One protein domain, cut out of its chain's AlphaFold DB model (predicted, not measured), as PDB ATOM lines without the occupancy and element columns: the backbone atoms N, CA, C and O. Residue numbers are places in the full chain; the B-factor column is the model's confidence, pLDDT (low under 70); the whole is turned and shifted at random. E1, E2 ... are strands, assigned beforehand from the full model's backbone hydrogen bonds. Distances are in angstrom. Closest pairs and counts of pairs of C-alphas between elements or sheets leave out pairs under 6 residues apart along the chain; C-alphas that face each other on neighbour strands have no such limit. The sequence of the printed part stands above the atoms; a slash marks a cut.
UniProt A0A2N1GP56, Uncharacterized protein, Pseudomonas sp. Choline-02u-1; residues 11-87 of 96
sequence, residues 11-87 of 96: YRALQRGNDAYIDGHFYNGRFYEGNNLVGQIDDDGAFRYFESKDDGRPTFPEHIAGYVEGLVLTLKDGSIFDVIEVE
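AT A GLANCE: This is residues 11 to 87 of the 96 residues of an uncharacterized protein of Pseudomonas sp. Choline-02u-1 (UniProt A0A2N1GP56). A single sheet of eight short strands is curled round like a small barrel that is not fully closed: its two edge strands, E1 and E2, come close together at the seam but are not neighbours. From this body the long link between E5 and E6, residues 50 to 63, reaches outward as a loop. The printed part has 77 residues with no named helix and eight named strands, E1 to E8 in turn along the chain, 39 residues in strands; the class is all strand. The sheet's order is E1, E8, E7, E6, E5, E4, E3, E2, all antiparallel. The whole is compact, with a radius of gyration of the C-alphas of 12.0 A and spans of 34 by 27 by 26 A.

HOW THE PARTS SIT: E1, residues 11 to 15, is an edge strand and the antiparallel neighbour of E8, residues 80 to 86, at 147 degrees, with N 12 and O 84 2.9 A apart. The closest C-alphas of E1 and the other edge strand, E2, residues 25 to 27, are those of Arg 12 and His 25, 4.8 A apart. From E2 to E8 runs a meander, each strand the antiparallel neighbour of the one before. E2 and E3, residues 30 to 33, form a hairpin, with N 27 and O 30 at 2.8 A. E3 and E4, residues 36 to 41, form the next, with N 31 and O 39 at 2.8 A. E4 and E5, residues 46 to 49, form a hairpin at 162 degrees, with N 48 and O 40 at 2.8 A. E5 and E6, residues 64 to 69, have N 47 and O 66 at 2.8 A. E6 and E7, residues 72 to 75, have N 67 and O 74 at 2.9 A. E7 and E8 stand at 136 degrees, with N 81 and O 73 at 2.8 A. It is a folded sheet, bent back on itself into two leaves: E1, E8, E7, E6 and E5 face E3 and E2, with E4 as the hinge. E1 and E5, for instance, are apart.

IN THESE COORDINATES: E1 begins at C-alpha 11 (244.737, -29.984, 28.281) and is 13.0 A long. E4 is 15.4 A, E6 14.2 A and E8 18.5 A long. E8 ends at C-alpha 86 (242.983, -24.750, 28.192).

THE WHOLE: The C-alphas of Asp 55 and Glu 87 are the two farthest apart, at 36.5 A. The printed part has no cut. The link from E5 to E6 is long. Residues 51 to 62 have pLDDT under 70; the mean of the printed part is 84.4.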
ATOM      1  N   TYR A  11     244.703 -29.754  29.720       93.38
ATOM      2  CA  TYR A  11     244.737 -29.984  28.281       93.38
ATOM      3  C   TYR A  11     243.492 -30.733  27.820       93.38
ATOM      4  O   TYR A  11     242.974 -31.580  28.546       93.38
ATOM      5  N   ARG A  12     243.028 -30.466  26.601       92.94
ATOM      6  CA  ARG A  12     241.977 -31.251  25.936       92.94
ATOM      7  C   ARG A  12     242.486 -31.804  24.612       92.94
ATOM      8  O   ARG A  12     243.319 -31.177  23.969       92.94
ATOM      9  N   ALA A  13     241.983 -32.971  24.226       92.56
ATOM     10  CA  ALA A  13     242.301 -33.606  22.952       92.56
ATOM     11  C   ALA A  13     241.244 -33.224  21.908       92.56
ATOM     12  O   ALA A  13     240.081 -33.589  22.063       92.56
ATOM     13  N   LEU A  14     241.652 -32.480  20.881       93.62
ATOM     14  CA  LEU A  14     240.846 -32.068  19.732       93.62
ATOM     15  C   LEU A  14     241.165 -32.967  18.539       93.62
ATOM     16  O   LEU A  14     242.305 -33.011  18.088       93.62
ATOM     17  N   GLN A  15     240.179 -33.679  18.015       93.44
ATOM     18  CA  GLN A  15     240.366 -34.597  16.903       93.44
ATOM     19  C   GLN A  15     240.670 -33.839  15.610       93.44
ATOM     20  O   GLN A  15     239.918 -32.957  15.184       93.44
ATOM     21  N   ARG A  16     241.750 -34.235  14.931       91.88
ATOM     22  CA  ARG A  16     242.073 -33.715  13.602       91.88
ATOM     23  C   ARG A  16     241.063 -34.248  12.588       91.88
ATOM     24  O   ARG A  16     240.958 -35.456  12.390       91.88
ATOM     25  N   GLY A  17     240.359 -33.344  11.910       86.44
ATOM     26  CA  GLY A  17     239.487 -33.665  10.774       86.44
ATOM     27  C   GLY A  17     237.984 -33.527  11.027       86.44
ATOM     28  O   GLY A  17     237.234 -33.470  10.056       86.44
ATOM     29  N   ASN A  18     237.534 -33.432  12.280       85.19
ATOM     30  CA  ASN A  18     236.138 -33.099  12.603       85.19
ATOM     31  C   ASN A  18     235.990 -32.056  13.729       85.19
ATOM     32  O   ASN A  18     234.860 -31.748  14.102       85.19
ATOM     33  N   ASP A  19     237.104 -31.549  14.272       84.94
ATOM     34  CA  ASP A  19     237.152 -30.569  15.363       84.94
ATOM     35  C   ASP A  19     236.337 -30.978  16.612       84.94
ATOM     36  O   ASP A  19     235.889 -30.136  17.396       84.94
ATOM     37  N   ALA A  20     236.151 -32.286  16.825       87.06
ATOM     38  CA  ALA A  20     235.481 -32.827  17.999       87.06
ATOM     39  C   ALA A  20     236.476 -33.040  19.144       87.06
ATOM     40  O   ALA A  20     237.572 -33.560  18.948       87.06
ATOM     41  N   TYR A  21     236.088 -32.677  20.365       87.06
ATOM     42  CA  TYR A  21     236.886 -32.991  21.547       87.06
ATOM     43  C   TYR A  21     236.560 -34.385  22.077       87.06
ATOM     44  O   TYR A  21     235.395 -34.778  22.086       87.06
ATOM     45  N   ILE A  22     237.569 -35.082  22.605       85.88
ATOM     46  CA  ILE A  22     237.312 -36.203  23.516       85.88
ATOM     47  C   ILE A  22     236.645 -35.639  24.777       85.88
ATOM     48  O   ILE A  22     237.016 -34.563  25.274       85.88
ATOM     49  N   ASP A  23     235.661 -36.364  25.297       84.81
ATOM     50  CA  ASP A  23     235.080 -36.070  26.596       84.81
ATOM     51  C   ASP A  23     236.148 -36.243  27.677       84.81
ATOM     52  O   ASP A  23     236.760 -37.294  27.805       84.81
ATOM     53  N   GLY A  24     236.420 -35.178  28.433       89.88
ATOM     54  CA  GLY A  24     237.452 -35.175  29.467       89.88
ATOM     55  C   GLY A  24     238.615 -34.219  29.208       89.88
ATOM     56  O   GLY A  24     238.572 -33.334  28.346       89.88
ATOM     57  N   HIS A  25     239.637 -34.338  30.052       92.81
ATOM     58  CA  HIS A  25     240.821 -33.485  30.038       92.81
ATOM     59  C   HIS A  25     242.037 -34.182  30.653       92.81
ATOM     60  O   HIS A  25     241.907 -35.020  31.543       92.81
ATOM     61  N   PHE A  26     243.230 -33.771  30.232       92.62
ATOM     62  CA  PHE A  26     244.476 -34.129  30.894       92.62
ATOM     63  C   PHE A  26     244.871 -33.082  31.937       92.62
ATOM     64  O   PHE A  26     244.766 -31.877  31.706       92.62
ATOM     65  N   TYR A  27     245.377 -33.551  33.072       92.56
ATOM     66  CA  TYR A  27     245.976 -32.738  34.122       92.56
ATOM     67  C   TYR A  27     247.129 -33.512  34.768       92.56
ATOM     68  O   TYR A  27     246.926 -34.589  35.328       92.56
ATOM     69  N   ASN A  28     248.353 -32.976  34.700       91.31
ATOM     70  CA  ASN A  28     249.572 -33.658  35.171       91.31
ATOM     71  C   ASN A  28     249.727 -35.085  34.604       91.31
ATOM     72  O   ASN A  28     249.957 -36.028  35.363       91.31
ATOM     73  N   GLY A  29     249.522 -35.252  33.293       90.06
ATOM     74  CA  GLY A  29     249.616 -36.553  32.615       90.06
ATOM     75  C   GLY A  29     248.480 -37.530  32.937       90.06
ATOM     76  O   GLY A  29     248.459 -38.629  32.401       90.06
ATOM     77  N   ARG A  30     247.513 -37.159  33.780       92.06
ATOM     78  CA  ARG A  30     246.338 -37.980  34.100       92.06
ATOM     79  C   ARG A  30     245.131 -37.518  33.309       92.06
ATOM     80  O   ARG A  30     244.916 -36.315  33.200       92.06
ATOM     81  N   PHE A  31     244.347 -38.455  32.797       91.06
ATOM     82  CA  PHE A  31     243.144 -38.188  32.023       91.06
ATOM     83  C   PHE A  31     241.894 -38.382  32.881       91.06
ATOM     84  O   PHE A  31     241.706 -39.433  33.501       91.06
ATOM     85  N   TYR A  32     241.057 -37.350  32.921       90.38
ATOM     86  CA  TYR A  32     239.859 -37.292  33.743       90.38
ATOM     87  C   TYR A  32     238.618 -37.037  32.897       90.38
ATOM     88  O   TYR A  32     238.563 -36.063  32.142       90.38
ATOM     89  N   GLU A  33     237.581 -37.829  33.139       87.69
ATOM     90  CA  GLU A  33     236.222 -37.581  32.666       87.69
ATOM     91  C   GLU A  33     235.379 -37.071  33.838       87.69
ATOM     92  O   GLU A  33     235.159 -37.752  34.843       87.69
ATOM     93  N   GLY A  34     234.980 -35.798  33.772       84.62
ATOM     94  CA  GLY A  34     234.420 -35.102  34.931       84.62
ATOM     95  C   GLY A  34     235.424 -35.046  36.092       84.62
ATOM     96  O   GLY A  34     236.425 -34.335  36.010       84.62
ATOM     97  N   ASN A  35     235.140 -35.770  37.180       85.19
ATOM     98  CA  ASN A  35     236.042 -35.919  38.333       85.19
ATOM     99  C   ASN A  35     236.629 -37.342  38.449       85.19
ATOM    100  O   ASN A  35     237.351 -37.623  39.406       85.19
ATOM    101  N   ASN A  36     236.317 -38.234  37.507       85.62
ATOM    102  CA  ASN A  36     236.768 -39.618  37.530       85.62
ATOM    103  C   ASN A  36     238.107 -39.727  36.807       85.62
ATOM    104  O   ASN A  36     238.245 -39.259  35.680       85.62
ATOM    105  N   LEU A  37     239.101 -40.327  37.461       88.25
ATOM    106  CA  LEU A  37     240.375 -40.662  36.834       88.25
ATOM    107  C   LEU A  37     240.173 -41.907  35.970       88.25
ATOM    108  O   LEU A  37     239.983 -42.991  36.517       88.25
ATOM    109  N   VAL A  38     240.238 -41.751  34.650       87.69
ATOM    110  CA  VAL A  38     239.968 -42.849  33.707       87.69
ATOM    111  C   VAL A  38     241.179 -43.212  32.857       87.69
ATOM    112  O   VAL A  38     241.147 -44.228  32.177       87.69
ATOM    113  N   GLY A  39     242.281 -42.459  32.928       89.62
ATOM    114  CA  GLY A  39     243.525 -42.852  32.270       89.62
ATOM    115  C   GLY A  39     244.762 -42.083  32.716       89.62
ATOM    116  O   GLY A  39     244.686 -41.145  33.513       89.62
ATOM    117  N   GLN A  40     245.920 -42.469  32.189       91.81
ATOM    118  CA  GLN A  40     247.182 -41.756  32.391       91.81
ATOM    119  C   GLN A  40     248.139 -41.922  31.211       91.81
ATOM    120  O   GLN A  40     248.043 -42.888  30.458       91.81
ATOM    121  N   ILE A  41     249.068 -40.982  31.083       90.81
ATOM    122  CA  ILE A  41     250.220 -41.039  30.190       90.81
ATOM    123  C   ILE A  41     251.428 -41.464  31.026       90.81
ATOM    124  O   ILE A  41     251.738 -40.822  32.032       90.81
ATOM    125  N   ASP A  42     252.088 -42.539  30.615       90.00
ATOM    126  CA  ASP A  42     253.311 -43.033  31.240       90.00
ATOM    127  C   ASP A  42     254.552 -42.265  30.746       90.00
ATOM    128  O   ASP A  42     254.507 -41.495  29.784       90.00
ATOM    129  N   ASP A  43     255.699 -42.480  31.397       86.62
ATOM    130  CA  ASP A  43     256.957 -41.776  31.093       86.62
ATOM    131  C   ASP A  43     257.495 -42.015  29.668       86.62
ATOM    132  O   ASP A  43     258.276 -41.202  29.155       86.62
ATOM    133  N   ASP A  44     257.089 -43.124  29.045       88.12
ATOM    134  CA  ASP A  44     257.394 -43.506  27.663       88.12
ATOM    135  C   ASP A  44     256.412 -42.909  26.637       88.12
ATOM    136  O   ASP A  44     256.577 -43.113  25.434       88.12
ATOM    137  N   GLY A  45     255.415 -42.145  27.096       89.00
ATOM    138  CA  GLY A  45     254.376 -41.545  26.267       89.00
ATOM    139  C   GLY A  45     253.175 -42.456  26.012       89.00
ATOM    140  O   GLY A  45     252.242 -42.027  25.335       89.00
ATOM    141  N   ALA A  46     253.135 -43.684  26.537       91.12
ATOM    142  CA  ALA A  46     251.973 -44.553  26.385       91.12
ATOM    143  C   ALA A  46     250.764 -43.978  27.141       91.12
ATOM    144  O   ALA A  46     250.812 -43.776  28.354       91.12
ATOM    145  N   PHE A  47     249.656 -43.744  26.438       90.81
ATOM    146  CA  PHE A  47     248.382 -43.374  27.046       90.81
ATOM    147  C   PHE A  47     247.558 -44.627  27.340       90.81
ATOM    148  O   PHE A  47     247.268 -45.411  26.432       90.81
ATOM    149  N   ARG A  48     247.161 -44.811  28.601       88.81
ATOM    150  CA  ARG A  48     246.380 -45.958  29.072       88.81
ATOM    151  C   ARG A  48     245.027 -45.540  29.624       88.81
ATOM    152  O   ARG A  48     244.971 -44.620  30.438       88.81
ATOM    153  N   TYR A  49     243.972 -46.268  29.260       84.69
ATOM    154  CA  TYR A  49     242.678 -46.190  29.944       84.69
ATOM    155  C   TYR A  49     242.636 -47.202  31.097       84.69
ATOM    156  O   TYR A  49     242.937 -48.386  30.928       84.69
ATOM    157  N   PHE A  50     242.254 -46.726  32.277       78.31
ATOM    158  CA  PHE A  50     241.981 -47.543  33.458       78.31
ATOM    159  C   PHE A  50     240.606 -48.195  33.409       78.31
ATOM    160  O   PHE A  50     240.385 -49.183  34.111       78.31
ATOM    161  N   GLU A  51     239.689 -47.663  32.598       66.00
ATOM    162  CA  GLU A  51     238.360 -48.241  32.480       66.00
ATOM    163  C   GLU A  51     238.435 -49.651  31.888       66.00
ATOM    164  O   GLU A  51     238.882 -49.895  30.763       66.00
ATOM    165  N   SER A  52     238.022 -50.597  32.723       55.16
ATOM    166  CA  SER A  52     237.679 -51.953  32.327       55.16
ATOM    167  C   SER A  52     236.230 -51.923  31.851       55.16
ATOM    168  O   SER A  52     235.437 -51.145  32.376       55.16
ATOM    169  N   LYS A  53     235.851 -52.767  30.891       53.66
ATOM    170  CA  LYS A  53     234.427 -52.995  30.611       53.66
ATOM    171  C   LYS A  53     233.712 -53.459  31.892       53.66
ATOM    172  O   LYS A  53     234.353 -54.017  32.783       53.66
ATOM    173  N   ASP A  54     232.383 -53.308  31.952       51.81
ATOM    174  CA  ASP A  54     231.520 -53.822  33.040       51.81
ATOM    175  C   ASP A  54     231.741 -55.320  33.363       51.81
ATOM    176  O   ASP A  54     231.375 -55.796  34.436       51.81
ATOM    177  N   ASP A  55     232.365 -56.079  32.455       59.81
ATOM    178  CA  ASP A  55     232.744 -57.485  32.634       59.81
ATOM    179  C   ASP A  55     234.123 -57.690  33.306       59.81
ATOM    180  O   ASP A  55     234.605 -58.822  33.408       59.81
ATOM    181  N   GLY A  56     234.770 -56.609  33.754       54.25
ATOM    182  CA  GLY A  56     236.092 -56.608  34.377       54.25
ATOM    183  C   GLY A  56     237.249 -56.841  33.402       54.25
ATOM    184  O   GLY A  56     238.378 -57.053  33.850       54.25
ATOM    185  N   ARG A  57     237.006 -56.835  32.082       53.41
ATOM    186  CA  ARG A  57     238.052 -57.055  31.076       53.41
ATOM    187  C   ARG A  57     238.609 -55.733  30.542       53.41
ATOM    188  O   ARG A  57     237.852 -54.784  30.325       53.41
ATOM    189  N   PRO A  58     239.920 -55.667  30.263       52.56
ATOM    190  CA  PRO A  58     240.518 -54.519  29.593       52.56
ATOM    191  C   PRO A  58     239.887 -54.312  28.214       52.56
ATOM    192  O   PRO A  58     239.774 -55.261  27.436       52.56
ATOM    193  N   THR A  59     239.534 -53.074  27.870       59.91
ATOM    194  CA  THR A  59     239.041 -52.734  26.521       59.91
ATOM    195  C   THR A  59     240.120 -52.931  25.447       59.91
ATOM    196  O   THR A  59     239.800 -53.192  24.289       59.91
ATOM    197  N   PHE A  60     241.400 -52.885  25.837       58.34
ATOM    198  CA  PHE A  60     242.549 -53.047  24.947       58.34
ATOM    199  C   PHE A  60     243.553 -54.054  25.520       58.34
ATOM    200  O   PHE A  60     243.799 -54.037  26.731       58.34
ATOM    201  N   PRO A  61     244.206 -54.881  24.679       55.78
ATOM    202  CA  PRO A  61     245.370 -55.636  25.121       55.78
ATOM    203  C   PRO A  61     246.417 -54.646  25.657       55.78
ATOM    204  O   PRO A  61     246.732 -53.648  25.001       55.78
ATOM    205  N   GLU A  62     246.881 -54.909  26.883       67.62
ATOM    206  CA  GLU A  62     247.865 -54.119  27.650       67.62
ATOM    207  C   GLU A  62     247.367 -52.779  28.229       67.62
ATOM    208  O   GLU A  62     248.164 -52.032  28.790       67.62
ATOM    209  N   HIS A  63     246.067 -52.465  28.137       73.12
ATOM    210  CA  HIS A  63     245.472 -51.177  28.552       73.12
ATOM    211  C   HIS A  63     246.000 -49.935  27.813       73.12
ATOM    212  O   HIS A  63     245.608 -48.821  28.146       73.12
ATOM    213  N   ILE A  64     246.848 -50.095  26.792       84.62
ATOM    214  CA  ILE A  64     247.371 -48.982  25.989       84.62
ATOM    215  C   ILE A  64     246.320 -48.577  24.955       84.62
ATOM    216  O   ILE A  64     246.002 -49.357  24.054       84.62
ATOM    217  N   ALA A  65     245.815 -47.356  25.089       85.75
ATOM    218  CA  ALA A  65     244.837 -46.724  24.212       85.75
ATOM    219  C   ALA A  65     245.499 -45.998  23.034       85.75
ATOM    220  O   ALA A  65     244.925 -45.905  21.950       85.75
ATOM    221  N   GLY A  66     246.721 -45.510  23.236       90.94
ATOM    222  CA  GLY A  66     247.465 -44.754  22.242       90.94
ATOM    223  C   GLY A  66     248.813 -44.291  22.767       90.94
ATOM    224  O   GLY A  66     249.276 -44.750  23.811       90.94
ATOM    225  N   TYR A  67     249.418 -43.355  22.049       93.00
ATOM    226  CA  TYR A  67     250.682 -42.734  22.414       93.00
ATOM    227  C   TYR A  67     250.585 -41.221  22.291       93.00
ATOM    228  O   TYR A  67     249.944 -40.696  21.377       93.00
ATOM    229  N   VAL A  68     251.233 -40.532  23.220       92.31
ATOM    230  CA  VAL A  68     251.406 -39.088  23.211       92.31
ATOM    231  C   VAL A  68     252.851 -38.783  22.862       92.31
ATOM    232  O   VAL A  68     253.769 -39.084  23.624       92.31
ATOM    233  N   GLU A  69     253.038 -38.144  21.716       91.75
ATOM    234  CA  GLU A  69     254.313 -37.577  21.301       91.75
ATOM    235  C   GLU A  69     254.122 -36.078  21.131       91.75
ATOM    236  O   GLU A  69     253.270 -35.610  20.373       91.75
ATOM    237  N   GLY A  70     254.890 -35.290  21.873       89.75
ATOM    238  CA  GLY A  70     254.638 -33.865  21.877       89.75
ATOM    239  C   GLY A  70     253.233 -33.556  22.435       89.75
ATOM    240  O   GLY A  70     252.809 -34.126  23.442       89.75
ATOM    241  N   LEU A  71     252.541 -32.612  21.797       92.38
ATOM    242  CA  LEU A  71     251.146 -32.261  22.074       92.38
ATOM    243  C   LEU A  71     250.217 -32.942  21.060       92.38
ATOM    244  O   LEU A  71     249.244 -32.354  20.601       92.38
ATOM    245  N   VAL A  72     250.540 -34.176  20.680       94.25
ATOM    246  CA  VAL A  72     249.749 -34.970  19.742       94.25
ATOM    247  C   VAL A  72     249.470 -36.327  20.374       94.25
ATOM    248  O   VAL A  72     250.392 -37.041  20.762       94.25
ATOM    249  N   LEU A  73     248.191 -36.679  20.472       93.12
ATOM    250  CA  LEU A  73     247.725 -37.996  20.891       93.12
ATOM    251  C   LEU A  73     247.338 -38.796  19.647       93.12
ATOM    252  O   LEU A  73     246.493 -38.362  18.868       93.12
ATOM    253  N   THR A  74     247.923 -39.977  19.483       94.00
ATOM    254  CA  THR A  74     247.548 -40.937  18.440       94.00
ATOM    255  C   THR A  74     246.978 -42.182  19.101       94.00
ATOM    256  O   THR A  74     247.688 -42.878  19.829       94.00
ATOM    257  N   LEU A  75     245.695 -42.459  18.878       90.31
ATOM    258  CA  LEU A  75     245.030 -43.656  19.390       90.31
ATOM    259  C   LEU A  75     245.348 -44.881  18.520       90.31
ATOM    260  O   LEU A  75     245.732 -44.763  17.356       90.31
ATOM    261  N   LYS A  76     245.185 -46.086  19.082       87.88
ATOM    262  CA  LYS A  76     245.456 -47.359  18.382       87.88
ATOM    263  C   LYS A  76     244.595 -47.582  17.135       87.88
ATOM    264  O   LYS A  76     244.994 -48.346  16.263       87.88
ATOM    265  N   ASP A  77     243.429 -46.947  17.057       85.62
ATOM    266  CA  ASP A  77     242.550 -46.981  15.885       85.62
ATOM    267  C   ASP A  77     243.030 -46.063  14.740       85.62
ATOM    268  O   ASP A  77     242.421 -46.039  13.673       85.62
ATOM    269  N   GLY A  78     244.131 -45.330  14.944       89.06
ATOM    270  CA  GLY A  78     244.695 -44.379  13.991       89.06
ATOM    271  C   GLY A  78     244.129 -42.964  14.117       89.06
ATOM    272  O   GLY A  78     244.565 -42.081  13.379       89.06
ATOM    273  N   SER A  79     243.195 -42.718  15.040       90.50
ATOM    274  CA  SER A  79     242.668 -41.380  15.302       90.50
ATOM    275  C   SER A  79     243.756 -40.479  15.893       90.50
ATOM    276  O   SER A  79     244.454 -40.859  16.835       90.50
ATOM    277  N   ILE A  80     243.885 -39.263  15.355       94.19
ATOM    278  CA  ILE A  80     244.896 -38.282  15.767       94.19
ATOM    279  C   ILE A  80     244.205 -37.078  16.399       94.19
ATOM    280  O   ILE A  80     243.258 -36.529  15.832       94.19
ATOM    281  N   PHE A  81     244.723 -36.639  17.541       94.50
ATOM    282  CA  PHE A  81     244.210 -35.505  18.294       94.50
ATOM    283  C   PHE A  81     245.330 -34.523  18.625       94.50
ATOM    284  O   PHE A  81     246.399 -34.915  19.095       94.50
ATOM    285  N   ASP A  82     245.055 -33.237  18.439       94.56
ATOM    286  CA  ASP A  82     245.868 -32.162  18.985       94.56
ATOM    287  C   ASP A  82     245.543 -31.978  20.468       94.56
ATOM    288  O   ASP A  82     244.387 -31.854  20.871       94.56
ATOM    289  N   VAL A  83     246.577 -31.972  21.299       92.81
ATOM    290  CA  VAL A  83     246.478 -31.786  22.744       92.81
ATOM    291  C   VAL A  83     246.690 -30.308  23.053       92.81
ATOM    292  O   VAL A  83     247.806 -29.798  23.028       92.81
ATOM    293  N   ILE A  84     245.606 -29.604  23.353       92.88
ATOM    294  CA  ILE A  84     245.590 -28.142  23.444       92.88
ATOM    295  C   ILE A  84     245.481 -27.721  24.906       92.88
ATOM    296  O   ILE A  84     244.627 -28.235  25.631       92.88
ATOM    297  N   GLU A  85     246.332 -26.788  25.347       92.50
ATOM    298  CA  GLU A  85     246.223 -26.180  26.681       92.50
ATOM    299  C   GLU A  85     244.936 -25.349  26.787       92.50
ATOM    300  O   GLU A  85     244.611 -24.568  25.895       92.50
ATOM    301  N   VAL A  86     244.216 -25.492  27.899       89.19
ATOM    302  CA  VAL A  86     242.983 -24.750  28.192       89.19
ATOM    303  C   VAL A  86     243.039 -24.113  29.582       89.19
ATOM    304  O   VAL A  86     243.738 -24.587  30.477       89.19
ATOM    305  N   GLU A  87     242.271 -23.041  29.792       83.44
ATOM    306  CA  GLU A  87     242.296 -22.270  31.049       83.44
ATOM    307  C   GLU A  87     241.724 -23.032  32.260       83.44
ATOM    308  O   GLU A  87     242.073 -22.745  33.404       83.44
TER     309      GLU A  87